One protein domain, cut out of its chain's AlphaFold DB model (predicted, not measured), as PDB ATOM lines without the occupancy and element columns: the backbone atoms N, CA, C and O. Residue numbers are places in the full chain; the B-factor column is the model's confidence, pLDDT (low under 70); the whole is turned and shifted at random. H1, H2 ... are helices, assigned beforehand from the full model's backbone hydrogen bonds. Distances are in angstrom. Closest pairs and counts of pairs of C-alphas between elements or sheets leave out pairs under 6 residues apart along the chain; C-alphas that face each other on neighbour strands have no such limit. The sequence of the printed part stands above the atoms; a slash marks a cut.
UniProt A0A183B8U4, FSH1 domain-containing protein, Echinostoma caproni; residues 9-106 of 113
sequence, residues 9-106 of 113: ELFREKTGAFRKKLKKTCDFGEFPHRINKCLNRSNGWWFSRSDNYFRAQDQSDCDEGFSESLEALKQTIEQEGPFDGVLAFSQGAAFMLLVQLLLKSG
ATOM      1  N   GLU A   9     106.324 108.310 101.349       91.50
ATOM      2  CA  GLU A   9     105.115 107.509 101.124       91.50
ATOM      3  C   GLU A   9     104.221 107.436 102.370       91.50
ATOM      4  O   GLU A   9     103.044 107.795 102.316       91.50
ATOM      5  N   LEU A  10     104.779 107.077 103.530       92.00
ATOM      6  CA  LEU A  10     104.024 107.005 104.781       92.00
ATOM      7  C   LEU A  10     103.500 108.384 105.204       92.00
ATOM      8  O   LEU A  10     102.394 108.511 105.735       92.00
ATOM      9  N   PHE A  11     104.286 109.440 104.988       94.19
ATOM     10  CA  PHE A  11     103.833 110.798 105.275       94.19
ATOM     11  C   PHE A  11     102.713 111.226 104.323       94.19
ATOM     12  O   PHE A  11     101.745 111.858 104.762       94.19
ATOM     13  N   ARG A  12     102.787 110.820 103.049       93.62
ATOM     14  CA  ARG A  12     101.713 111.001 102.075       93.62
ATOM     15  C   ARG A  12     100.446 110.293 102.552       93.62
ATOM     16  O   ARG A  12      99.379 110.905 102.572       93.62
ATOM     17  N   GLU A  13     100.519 109.044 102.976       94.38
ATOM     18  CA  GLU A  13      99.344 108.323 103.480       94.38
ATOM     19  C   GLU A  13      98.714 109.034 104.686       94.38
ATOM     20  O   GLU A  13      97.525 109.363 104.667       94.38
ATOM     21  N   LYS A  14      99.529 109.394 105.687       95.56
ATOM     22  CA  LYS A  14      99.072 110.070 106.916       95.56
ATOM     23  C   LYS A  14      98.448 111.443 106.679       95.56
ATOM     24  O   LYS A  14      97.598 111.876 107.452       95.56
ATOM     25  N   THR A  15      98.842 112.133 105.612       95.56
ATOM     26  CA  THR A  15      98.310 113.459 105.251       95.56
ATOM     27  C   THR A  15      97.240 113.398 104.152       95.56
ATOM     28  O   THR A  15      96.845 114.429 103.608       95.56
ATOM     29  N   GLY A  16      96.715 112.206 103.836       95.50
ATOM     30  CA  GLY A  16      95.754 111.998 102.748       95.50
ATOM     31  C   GLY A  16      94.469 112.822 102.864       95.50
ATOM     32  O   GLY A  16      94.069 113.472 101.897       95.50
ATOM     33  N   ALA A  17      93.841 112.860 104.043       96.56
ATOM     34  CA  ALA A  17      92.621 113.646 104.259       96.56
ATOM     35  C   ALA A  17      92.865 115.158 104.100       96.56
ATOM     36  O   ALA A  17      92.052 115.857 103.492       96.56
ATOM     37  N   PHE A  18      94.009 115.644 104.590       95.38
ATOM     38  CA  PHE A  18      94.429 117.039 104.457       95.38
ATOM     39  C   PHE A  18      94.614 117.422 102.984       95.38
ATOM     40  O   PHE A  18      93.963 118.351 102.504       95.38
ATOM     41  N   ARG A  19      95.400 116.642 102.229       95.44
ATOM     42  CA  ARG A  19      95.587 116.873 100.789       95.44
ATOM     43  C   ARG A  19      94.278 116.790 100.014       95.44
ATOM     44  O   ARG A  19      94.015 117.633  99.165       95.44
ATOM     45  N   LYS A  20      93.413 115.820 100.331       96.25
ATOM     46  CA  LYS A  20      92.101 115.675  99.678       96.25
ATOM     47  C   LYS A  20      91.244 116.932  99.832       96.25
ATOM     48  O   LYS A  20      90.506 117.262  98.907       96.25
ATOM     49  N   LYS A  21      91.338 117.624 100.971       97.25
ATOM     50  CA  LYS A  21      90.611 118.875 101.223       97.25
ATOM     51  C   LYS A  21      91.171 120.055 100.418       97.25
ATOM     52  O   LYS A  21      90.398 120.923 100.031       97.25
ATOM     53  N   LEU A  22      92.473 120.052 100.128       96.31
ATOM     54  CA  LEU A  22      93.183 121.136  99.437       96.31
ATOM     55  C   LEU A  22      93.458 120.876  97.949       96.31
ATOM     56  O   LEU A  22      93.956 121.757  97.264       96.31
ATOM     57  N   LYS A  23      93.079 119.715  97.407       95.12
ATOM     58  CA  LYS A  23      93.368 119.312  96.014       95.12
ATOM     59  C   LYS A  23      92.874 120.262  94.911       95.12
ATOM     60  O   LYS A  23      93.196 120.054  93.754       95.12
ATOM     61  N   LYS A  24      91.980 121.204  95.235       96.69
ATOM     62  CA  LYS A  24      91.465 122.207  94.285       96.69
ATOM     63  C   LYS A  24      92.304 123.487  94.266       96.69
ATOM     64  O   LYS A  24      92.097 124.313  93.388       96.69
ATOM     65  N   THR A  25      93.160 123.678  95.265       96.44
ATOM     66  CA  THR A  25      93.906 124.919  95.506       96.44
ATOM     67  C   THR A  25      95.406 124.692  95.636       96.44
ATOM     68  O   THR A  25      96.156 125.657  95.577       96.44
ATOM     69  N   CYS A  26      95.846 123.455  95.873       95.00
ATOM     70  CA  CYS A  26      97.244 123.118  96.094       95.00
ATOM     71  C   CYS A  26      97.597 121.812  95.385       95.00
ATOM     72  O   CYS A  26      96.925 120.794  95.597       95.00
ATOM     73  N   ASP A  27      98.706 121.839  94.654       92.50
ATOM     74  CA  ASP A  27      99.403 120.649  94.188       92.50
ATOM     75  C   ASP A  27     100.464 120.248  95.216       92.50
ATOM     76  O   ASP A  27     101.137 121.086  95.814       92.50
ATOM     77  N   PHE A  28     100.577 118.947  95.482       91.50
ATOM     78  CA  PHE A  28     101.496 118.425  96.490       91.50
ATOM     79  C   PHE A  28     102.573 117.570  95.831       91.50
ATOM     80  O   PHE A  28     102.278 116.472  95.358       91.50
ATOM     81  N   GLY A  29     103.815 118.051  95.871       87.81
ATOM     82  CA  GLY A  29     105.014 117.263  95.592       87.81
ATOM     83  C   GLY A  29     105.510 116.507  96.827       87.81
ATOM     84  O   GLY A  29     105.240 116.887  97.973       87.81
ATOM     85  N   GLU A  30     106.251 115.426  96.603       85.38
ATOM     86  CA  GLU A  30     106.965 114.710  97.657       85.38
ATOM     87  C   GLU A  30     108.454 114.979  97.553       85.38
ATOM     88  O   GLU A  30     109.038 114.797  96.496       85.38
ATOM     89  N   PHE A  31     109.083 115.312  98.677       85.62
ATOM     90  CA  PHE A  31     110.535 115.362  98.741       85.62
ATOM     91  C   PHE A  31     111.095 113.935  98.899       85.62
ATOM     92  O   PHE A  31     110.817 113.295  99.928       85.62
ATOM     93  N   PRO A  32     111.870 113.413  97.930       70.56
ATOM     94  CA  PRO A  32     112.399 112.059  97.973       70.56
ATOM     95  C   PRO A  32     113.616 111.995  98.904       70.56
ATOM     96  O   PRO A  32     114.752 111.830  98.469       70.56
ATOM     97  N   HIS A  33     113.381 112.075 100.214       76.62
ATOM     98  CA  HIS A  33     114.437 111.875 101.203       76.62
ATOM     99  C   HIS A  33     114.866 110.403 101.212       76.62
ATOM    100  O   HIS A  33     114.171 109.561 101.779       76.62
ATOM    101  N   ARG A  34     115.960 110.063 100.520       77.25
ATOM    102  CA  ARG A  34     116.453 108.671 100.357       77.25
ATOM    103  C   ARG A  34     117.744 108.370 101.121       77.25
ATOM    104  O   ARG A  34     118.216 107.230 101.095       77.25
ATOM    105  N   ILE A  35     118.293 109.383 101.772       76.06
ATOM    106  CA  ILE A  35     119.496 109.333 102.606       76.06
ATOM    107  C   ILE A  35     119.108 109.188 104.085       76.06
ATOM    108  O   ILE A  35     117.921 109.224 104.416       76.06
ATOM    109  N   ASN A  36     120.094 108.987 104.967       80.38
ATOM    110  CA  ASN A  36     119.889 108.858 106.419       80.38
ATOM    111  C   ASN A  36     118.851 107.782 106.776       80.38
ATOM    112  O   ASN A  36     117.866 108.015 107.490       80.38
ATOM    113  N   LYS A  37     119.057 106.586 106.216       79.88
ATOM    114  CA  LYS A  37     118.163 105.447 106.413       79.88
ATOM    115  C   LYS A  37     118.236 104.964 107.857       79.88
ATOM    116  O   LYS A  37     119.292 104.631 108.376       79.88
ATOM    117  N   CYS A  38     117.071 104.877 108.471       78.31
ATOM    118  CA  CYS A  38     116.814 104.176 109.713       78.31
ATOM    119  C   CYS A  38     116.411 102.715 109.426       78.31
ATOM    120  O   CYS A  38     116.388 102.237 108.287       78.31
ATOM    121  N   LEU A  39     116.005 102.007 110.480       71.94
ATOM    122  CA  LEU A  39     115.399 100.677 110.385       71.94
ATOM    123  C   LEU A  39     114.135 100.679 109.499       71.94
ATOM    124  O   LEU A  39     113.386 101.657 109.449       71.94
ATOM    125  N   ASN A  40     113.865  99.548 108.842       74.12
ATOM    126  CA  ASN A  40     112.620  99.269 108.110       74.12
ATOM    127  C   ASN A  40     112.233 100.305 107.033       74.12
ATOM    128  O   ASN A  40     111.074 100.702 106.948       74.12
ATOM    129  N   ARG A  41     113.185 100.732 106.188       74.00
ATOM    130  CA  ARG A  41     112.940 101.673 105.064       74.00
ATOM    131  C   ARG A  41     112.377 103.035 105.506       74.00
ATOM    132  O   ARG A  41     111.714 103.724 104.726       74.00
ATOM    133  N   SER A  42     112.611 103.397 106.761       82.06
ATOM    134  CA  SER A  42     112.300 104.711 107.307       82.06
ATOM    135  C   SER A  42     113.560 105.569 107.349       82.06
ATOM    136  O   SER A  42     114.654 105.026 107.257       82.06
ATOM    137  N   ASN A  43     113.426 106.886 107.469       90.31
ATOM    138  CA  ASN A  43     114.534 107.833 107.369       90.31
ATOM    139  C   ASN A  43     114.480 108.880 108.498       90.31
ATOM    140  O   ASN A  43     113.441 109.072 109.144       90.31
ATOM    141  N   GLY A  44     115.599 109.573 108.709       93.81
ATOM    142  CA  GLY A  44     115.726 110.751 109.573       93.81
ATOM    143  C   GLY A  44     116.388 111.914 108.833       93.81
ATOM    144  O   GLY A  44     117.081 111.702 107.849       93.81
ATOM    145  N   TRP A  45     116.163 113.150 109.271       94.94
ATOM    146  CA  TRP A  45     116.817 114.327 108.664       94.94
ATOM    147  C   TRP A  45     118.215 114.565 109.234       94.94
ATOM    148  O   TRP A  45     119.120 114.978 108.525       94.94
ATOM    149  N   TRP A  46     118.389 114.266 110.513       95.44
ATOM    150  CA  TRP A  46     119.677 114.181 111.184       95.44
ATOM    151  C   TRP A  46     119.531 113.226 112.370       95.44
ATOM    152  O   TRP A  46     118.405 112.875 112.767       95.44
ATOM    153  N   PHE A  47     120.654 112.821 112.942       94.94
ATOM    154  CA  PHE A  47     120.718 111.991 114.137       94.94
ATOM    155  C   PHE A  47     121.338 112.770 115.291       94.94
ATOM    156  O   PHE A  47     122.149 113.659 115.073       94.94
ATOM    157  N   SER A  48     120.910 112.465 116.518       93.94
ATOM    158  CA  SER A  48     121.465 113.068 117.739       93.94
ATOM    159  C   SER A  48     122.542 112.185 118.369       93.94
ATOM    160  O   SER A  48     122.984 112.456 119.484       93.94
ATOM    161  N   ARG A  49     122.921 111.088 117.702       92.00
ATOM    162  CA  ARG A  49     123.855 110.061 118.172       92.00
ATOM    163  C   ARG A  49     124.554 109.408 116.978       92.00
ATOM    164  O   ARG A  49     123.933 109.234 115.931       92.00
ATOM    165  N   SER A  50     125.781 108.941 117.194       87.62
ATOM    166  CA  SER A  50     126.623 108.274 116.185       87.62
ATOM    167  C   SER A  50     126.143 106.875 115.766       87.62
ATOM    168  O   SER A  50     126.737 106.229 114.910       87.62
ATOM    169  N   ASP A  51     125.091 106.346 116.397       88.06
ATOM    170  CA  ASP A  51     124.454 105.073 116.039       88.06
ATOM    171  C   ASP A  51     123.252 105.261 115.093       88.06
ATOM    172  O   ASP A  51     122.416 104.364 114.953       88.06
ATOM    173  N   ASN A  52     123.156 106.419 114.427       87.38
ATOM    174  CA  ASN A  52     122.035 106.809 113.568       87.38
ATOM    175  C   ASN A  52     120.675 106.817 114.296       87.38
ATOM    176  O   ASN A  52     119.610 106.559 113.713       87.38
ATOM    177  N   TYR A  53     120.683 107.103 115.598       91.38
ATOM    178  CA  TYR A  53     119.472 107.288 116.383       91.38
ATOM    179  C   TYR A  53     119.183 108.771 116.624       91.38
ATOM    180  O   TYR A  53     120.075 109.591 116.826       91.38
ATOM    181  N   PHE A  54     117.898 109.120 116.625       93.50
ATOM    182  CA  PHE A  54     117.444 110.457 116.983       93.50
ATOM    183  C   PHE A  54     116.519 110.404 118.190       93.50
ATOM    184  O   PHE A  54     115.543 109.645 118.217       93.50
ATOM    185  N   ARG A  55     116.773 111.296 119.146       93.81
ATOM    186  CA  ARG A  55     115.875 111.586 120.259       93.81
ATOM    187  C   ARG A  55     115.826 113.086 120.499       93.81
ATOM    188  O   ARG A  55     116.828 113.712 120.805       93.81
ATOM    189  N   ALA A  56     114.623 113.647 120.441       92.31
ATOM    190  CA  ALA A  56     114.410 115.089 120.570       92.31
ATOM    191  C   ALA A  56     114.824 115.680 121.932       92.31
ATOM    192  O   ALA A  56     114.948 116.892 122.045       92.31
ATOM    193  N   GLN A  57     114.985 114.844 122.965       93.62
ATOM    194  CA  GLN A  57     115.405 115.271 124.303       93.62
ATOM    195  C   GLN A  57     116.912 115.129 124.541       93.62
ATOM    196  O   GLN A  57     117.372 115.469 125.627       93.62
ATOM    197  N   ASP A  58     117.668 114.584 123.585       93.50
ATOM    198  CA  ASP A  58     119.115 114.499 123.739       93.50
ATOM    199  C   ASP A  58     119.717 115.905 123.661       93.50
ATOM    200  O   ASP A  58     119.465 116.651 122.713       93.50
ATOM    201  N   GLN A  59     120.555 116.245 124.637       93.31
ATOM    202  CA  GLN A  59     121.549 117.293 124.461       93.31
ATOM    203  C   GLN A  59     122.749 116.644 123.773       93.31
ATOM    204  O   GLN A  59     123.368 115.744 124.337       93.31
ATOM    205  N   SER A  60     123.017 117.046 122.536       92.19
ATOM    206  CA  SER A  60     124.026 116.422 121.685       92.19
ATOM    207  C   SER A  60     124.667 117.466 120.781       92.19
ATOM    208  O   SER A  60     123.998 118.406 120.353       92.19
ATOM    209  N   ASP A  61     125.955 117.294 120.517       92.06
ATOM    210  CA  ASP A  61     126.721 117.977 119.475       92.06
ATOM    211  C   ASP A  61     126.758 117.174 118.160       92.06
ATOM    212  O   ASP A  61     127.300 117.649 117.168       92.06
ATOM    213  N   CYS A  62     126.154 115.980 118.131       92.38
ATOM    214  CA  CYS A  62     126.001 115.171 116.927       92.38
ATOM    215  C   CYS A  62     124.828 115.673 116.073       92.38
ATOM    216  O   CYS A  62     123.695 115.800 116.553       92.38
ATOM    217  N   ASP A  63     125.104 115.897 114.792       92.88
ATOM    218  CA  ASP A  63     124.151 116.287 113.755       92.88
ATOM    219  C   ASP A  63     124.307 115.440 112.478       92.88
ATOM    220  O   ASP A  63     123.976 115.885 111.375       92.88
ATOM    221  N   GLU A  64     124.786 114.198 112.617       92.56
ATOM    222  CA  GLU A  64     125.052 113.299 111.488       92.56
ATOM    223  C   GLU A  64     123.856 113.219 110.526       92.56
ATOM    224  O   GLU A  64     122.704 113.031 110.933       92.56
ATOM    225  N   GLY A  65     124.131 113.375 109.228       93.38
ATOM    226  CA  GLY A  65     123.122 113.386 108.174       93.38
ATOM    227  C   GLY A  65     122.480 114.751 107.896       93.38
ATOM    228  O   GLY A  65     121.757 114.881 106.901       93.38
ATOM    229  N   PHE A  66     122.696 115.771 108.736       94.44
ATOM    230  CA  PHE A  66     122.095 117.094 108.540       94.44
ATOM    231  C   PHE A  66     122.576 117.757 107.244       94.44
ATOM    232  O   PHE A  66     121.754 118.233 106.457       94.44
ATOM    233  N   SER A  67     123.889 117.753 106.999       93.31
ATOM    234  CA  SER A  67     124.494 118.367 105.809       93.31
ATOM    235  C   SER A  67     124.018 117.688 104.525       93.31
ATOM    236  O   SER A  67     123.631 118.357 103.571       93.31
ATOM    237  N   GLU A  68     123.951 116.361 104.513       93.38
ATOM    238  CA  GLU A  68     123.478 115.586 103.372       93.38
ATOM    239  C   GLU A  68     121.992 115.854 103.096       93.38
ATOM    240  O   GLU A  68     121.595 116.009 101.939       93.38
ATOM    241  N   SER A  69     121.166 115.975 104.143       94.88
ATOM    242  CA  SER A  69     119.761 116.401 104.025       94.88
ATOM    243  C   SER A  69     119.624 117.801 103.449       94.88
ATOM    244  O   SER A  69     118.723 118.051 102.646       94.88
ATOM    245  N   LEU A  70     120.501 118.715 103.860       94.31
ATOM    246  CA  LEU A  70     120.513 120.091 103.387       94.31
ATOM    247  C   LEU A  70     120.878 120.163 101.900       94.31
ATOM    248  O   LEU A  70     120.186 120.835 101.139       94.31
ATOM    249  N   GLU A  71     121.906 119.433 101.471       92.88
ATOM    250  CA  GLU A  71     122.312 119.368 100.064       92.88
ATOM    251  C   GLU A  71     121.253 118.695  99.185       92.88
ATOM    252  O   GLU A  71     120.931 119.204  98.112       92.88
ATOM    253  N   ALA A  72     120.632 117.611  99.660       92.88
ATOM    254  CA  ALA A  72     119.512 116.996  98.954       92.88
ATOM    255  C   ALA A  72     118.338 117.979  98.791       92.88
ATOM    256  O   ALA A  72     117.723 118.037  97.727       92.88
ATOM    257  N   LEU A  73     118.046 118.791  99.819       92.81
ATOM    258  CA  LEU A  73     117.010 119.821  99.738       92.81
ATOM    259  C   LEU A  73     117.336 120.879  98.682       92.81
ATOM    260  O   LEU A  73     116.464 121.214  97.881       92.81
ATOM    261  N   LYS A  74     118.575 121.382  98.655       91.88
ATOM    262  CA  LYS A  74     119.021 122.361  97.653       91.88
ATOM    263  C   LYS A  74     118.844 121.833  96.236       91.88
ATOM    264  O   LYS A  74     118.251 122.523  95.412       91.88
ATOM    265  N   GLN A  75     119.282 120.596  95.992       91.31
ATOM    266  CA  GLN A  75     119.153 119.945  94.687       91.31
ATOM    267  C   GLN A  75     117.691 119.830  94.252       91.31
ATOM    268  O   GLN A  75     117.368 120.163  93.117       91.31
ATOM    269  N   THR A  76     116.781 119.421  95.143       91.38
ATOM    270  CA  THR A  76     115.355 119.352  94.793       91.38
ATOM    271  C   THR A  76     114.747 120.730  94.547       91.38
ATOM    272  O   THR A  76     113.956 120.873  93.625       91.38
ATOM    273  N   ILE A  77     115.109 121.758  95.324       90.56
ATOM    274  CA  ILE A  77     114.623 123.126  95.074       90.56
ATOM    275  C   ILE A  77     115.096 123.630  93.709       90.56
ATOM    276  O   ILE A  77     114.317 124.248  92.992       90.56
ATOM    277  N   GLU A  78     116.344 123.351  93.336       90.56
ATOM    278  CA  GLU A  78     116.896 123.740  92.037       90.56
ATOM    279  C   GLU A  78     116.241 122.985  90.867       90.56
ATOM    280  O   GLU A  78     115.998 123.575  89.818       90.56
ATOM    281  N   GLN A  79     115.931 121.697  91.042       91.31
ATOM    282  CA  GLN A  79     115.403 120.839  89.974       91.31
ATOM    283  C   GLN A  79     113.881 120.914  89.803       91.31
ATOM    284  O   GLN A  79     113.387 120.806  88.684       91.31
ATOM    285  N   GLU A  80     113.139 121.040  90.903       90.75
ATOM    286  CA  GLU A  80     111.676 120.904  90.933       90.75
ATOM    287  C   GLU A  80     110.959 122.181  91.393       90.75
ATOM    288  O   GLU A  80     109.730 122.244  91.348       90.75
ATOM    289  N   GLY A  81     111.703 123.193  91.848       88.44
ATOM    290  CA  GLY A  81     111.140 124.479  92.236       88.44
ATOM    291  C   GLY A  81     110.647 125.317  91.045       88.44
ATOM    292  O   GLY A  81     110.888 124.981  89.883       88.44
ATOM    293  N   PRO A  82     109.987 126.456  91.316       91.31
ATOM    294  CA  PRO A  82     109.733 127.035  92.638       91.31
ATOM    295  C   PRO A  82     108.594 126.338  93.404       91.31
ATOM    296  O   PRO A  82     107.689 125.762  92.811       91.31
ATOM    297  N   PHE A  83     108.621 126.433  94.739       91.38
ATOM    298  CA  PHE A  83     107.560 125.937  95.624       91.38
ATOM    299  C   PHE A  83     106.902 127.093  96.383       91.38
ATOM    300  O   PHE A  83     107.603 127.922  96.960       91.38
ATOM    301  N   ASP A  84     105.570 127.098  96.478       94.00
ATOM    302  CA  ASP A  84     104.826 128.125  97.231       94.00
ATOM    303  C   ASP A  84     104.879 127.930  98.753       94.00
ATOM    304  O   ASP A  84     104.608 128.842  99.535       94.00
ATOM    305  N   GLY A  85     105.190 126.717  99.206       91.62
ATOM    306  CA  GLY A  85     105.201 126.400 100.624       91.62
ATOM    307  C   GLY A  85     105.631 124.974 100.919       91.62
ATOM    308  O   GLY A  85     105.799 124.141 100.030       91.62
ATOM    309  N   VAL A  86     105.800 124.686 102.210       94.12
ATOM    310  CA  VAL A  86     106.259 123.380 102.686       94.12
ATOM    311  C   VAL A  86     105.315 122.839 103.752       94.12
ATOM    312  O   VAL A  86     105.051 123.484 104.762       94.12
ATOM    313  N   LEU A  87     104.859 121.601 103.555       95.25
ATOM    314  CA  LEU A  87     104.178 120.819 104.584       95.25
ATOM    315  C   LEU A  87     105.191 119.923 105.307       95.25
ATOM    316  O   LEU A  87     105.822 119.054 104.693       95.25
ATOM    317  N   ALA A  88     105.332 120.102 106.619       96.62
ATOM    318  CA  ALA A  88     106.324 119.400 107.426       96.62
ATOM    319  C   ALA A  88     105.775 118.952 108.788       96.62
ATOM    320  O   ALA A  88     104.858 119.568 109.326       96.62
ATOM    321  N   PHE A  89     106.341 117.881 109.356       96.12
ATOM    322  CA  PHE A  89     105.911 117.331 110.646       96.12
ATOM    323  C   PHE A  89     107.088 116.937 111.550       96.12
ATOM    324  O   PHE A  89     108.041 116.309 111.090       96.12
ATOM    325  N   SER A  90     106.980 117.237 112.853       96.25
ATOM    326  CA  SER A  90     107.925 116.828 113.908       96.25
ATOM    327  C   SER A  90     109.388 117.107 113.518       96.25
ATOM    328  O   SER A  90     109.717 118.263 113.262       96.25
ATOM    329  N   GLN A  91     110.251 116.089 113.413       96.38
ATOM    330  CA  GLN A  91     111.647 116.262 112.989       96.38
ATOM    331  C   GLN A  91     111.766 116.999 111.642       96.38
ATOM    332  O   GLN A  91     112.592 117.894 111.516       96.38
ATOM    333  N   GLY A  92     110.907 116.703 110.660       96.69
ATOM    334  CA  GLY A  92     110.916 117.412 109.377       96.69
ATOM    335  C   GLY A  92     110.470 118.871 109.481       96.69
ATOM    336  O   GLY A  92     110.922 119.697 108.695       96.69
ATOM    337  N   ALA A  93     109.607 119.212 110.444       97.31
ATOM    338  CA  ALA A  93     109.233 120.606 110.701       97.31
ATOM    339  C   ALA A  93     110.385 121.376 111.355       97.31
ATOM    340  O   ALA A  93     110.675 122.500 110.956       97.31
ATOM    341  N   ALA A  94     111.079 120.747 112.305       97.06
ATOM    342  CA  ALA A  94     112.277 121.306 112.918       97.06
ATOM    343  C   ALA A  94     113.413 121.489 111.894       97.06
ATOM    344  O   ALA A  94     114.019 122.556 111.858       97.06
ATOM    345  N   PHE A  95     113.631 120.518 110.998       96.62
ATOM    346  CA  PHE A  95     114.575 120.655 109.882       96.62
ATOM    347  C   PHE A  95     114.273 121.900 109.038       96.62
ATOM    348  O   PHE A  95     115.146 122.734 108.814       96.62
ATOM    349  N   MET A  96     113.014 122.072 108.623       96.56
ATOM    350  CA  MET A  96     112.618 123.223 107.810       96.56
ATOM    351  C   MET A  96     112.724 124.552 108.551       96.56
ATOM    352  O   MET A  96     113.026 125.563 107.923       96.56
ATOM    353  N   LEU A  97     112.511 124.576 109.869       96.62
ATOM    354  CA  LEU A  97     112.758 125.773 110.668       96.62
ATOM    355  C   LEU A  97     114.243 126.162 110.634       96.62
ATOM    356  O   LEU A  97     114.554 127.329 110.416       96.62
ATOM    357  N   LEU A  98     115.154 125.196 110.791       96.12
ATOM    358  CA  LEU A  98     116.596 125.438 110.682       96.12
ATOM    359  C   LEU A  98     116.972 125.934 109.280       96.12
ATOM    360  O   LEU A  98     117.683 126.926 109.153       96.12
ATOM    361  N   VAL A  99     116.418 125.322 108.231       94.81
ATOM    362  CA  VAL A  99     116.575 125.791 106.845       94.81
ATOM    363  C   VAL A  99     116.118 127.244 106.684       94.81
ATOM    364  O   VAL A  99     116.833 128.051 106.099       94.81
ATOM    365  N   GLN A 100     114.960 127.611 107.238       94.50
ATOM    366  CA  GLN A 100     114.459 128.989 107.200       94.50
ATOM    367  C   GLN A 100     115.390 129.969 107.929       94.50
ATOM    368  O   GLN A 100     115.573 131.095 107.467       94.50
ATOM    369  N   LEU A 101     116.003 129.557 109.042       95.88
ATOM    370  CA  LEU A 101     117.007 130.369 109.736       95.88
ATOM    371  C   LEU A 101     118.272 130.553 108.888       95.88
ATOM    372  O   LEU A 101     118.763 131.675 108.791       95.88
ATOM    373  N   LEU A 102     118.751 129.493 108.228       94.88
ATOM    374  CA  LEU A 102     119.898 129.551 107.315       94.88
ATOM    375  C   LEU A 102     119.629 130.446 106.098       94.88
ATOM    376  O   LEU A 102     120.515 131.178 105.663       94.88
ATOM    377  N   LEU A 103     118.412 130.410 105.549       91.62
ATOM    378  CA  LEU A 103     118.002 131.287 104.449       91.62
ATOM    379  C   LEU A 103     118.049 132.753 104.890       91.62
ATOM    380  O   LEU A 103     118.695 133.576 104.247       91.62
ATOM    381  N   LYS A 104     117.439 133.066 106.040       92.06
ATOM    382  CA  LYS A 104     117.411 134.429 106.592       92.06
ATOM    383  C   LYS A 104     118.789 134.967 106.969       92.06
ATOM    384  O   LYS A 104     118.998 136.173 106.894       92.06
ATOM    385  N   SER A 105     119.712 134.103 107.388       94.25
ATOM    386  CA  SER A 105     121.083 134.497 107.725       94.25
ATOM    387  C   SER A 105     122.024 134.547 106.515       94.25
ATOM    388  O   SER A 105     123.185 134.923 106.674       94.25
ATOM    389  N   GLY A 106     121.561 134.165 105.316       90.94
ATOM    390  CA  GLY A 106     122.390 134.073 104.109       90.94
ATOM    391  C   GLY A 106     123.365 132.887 104.105       90.94
ATOM    392  O   GLY A 106     124.268 132.832 103.273       90.94
TER     393      GLY A 106
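AT A GLANCE: This is residues 9 to 106 of the 113 residues of the protein "FSH1 domain-containing protein" of Echinostoma caproni (UniProt A0A183B8U4). Two longer helices, H3 and H4, cross nearly at right angles with a narrow gap between them; a small pair of short helices, H1 and H2, sits at one end of the long axis, and an unnamed stretch, residues 23 to 65, runs from H2 to the other end and makes loops there before H3. Residues 100 to 106, of which 100 to 104 belong to H4, stick out. The printed part has 98 residues with four named helices, H1, H2, H3 and H4 in chain order, and no named strand. The class is all helix, though under half of the residues, 42 of the 98, are in named elements. The whole is compact, with a radius of gyration of the C-alphas of 14.5 A and spans of 43 by 35 by 23 A.

HOW THE PARTS SIT: Begin with H3, residues 66 to 80, the longest helix by residues. Near it you find H4, residues 91 to 104. The two are close but not clearly touching: the closest C-alphas, those of Leu 70 and Val 99, are 7.7 A apart. Their lines are about perpendicular, at 74 degrees, and their centres are 12.5 A apart. Farther out look for H1, residues 9 to 14, and H2, residues 16 to 22, which meet only through their link. H1 is apart from H3 and from H4, and H2 is apart from both as well. In H1, H2, H3 and H4, every O i to N i+4 pair is within hydrogen-bond range.

IN THESE COORDINATES: Find C-alpha 66 at (122.095, 117.094, 108.540); from there H3 runs 20.8 A to C-alpha 80 at (111.676, 120.904, 90.933). H4 runs 20.1 A from C-alpha 91 to C-alpha 104 at (117.411, 134.429, 106.592). Go back to C-alpha 9 at (105.115, 107.509, 101.124), where H1 begins; it measures 8.8 A to C-alpha 14. H2 measures 10.1 A from C-alpha 16 to C-alpha 22.

THE WHOLE: The two C-alphas farthest apart, those of Lys 24 and Ser 50, are 43.7 A apart, and both lie in the long link of 43 residues from H2 to H3. The link from H1 to H2 is tight, with 1 residue, and the one from H3 to H4 is short, with 10 residues. Residues 20 to 25, of which 20 to 22 belong to H2, stand free, as do residues 100 to 106. Without these stretches the body spans 38 by 28 by 22 A. The printed part has no cut. The mean pLDDT of the printed part is 91.5, and no printed residue is under 70.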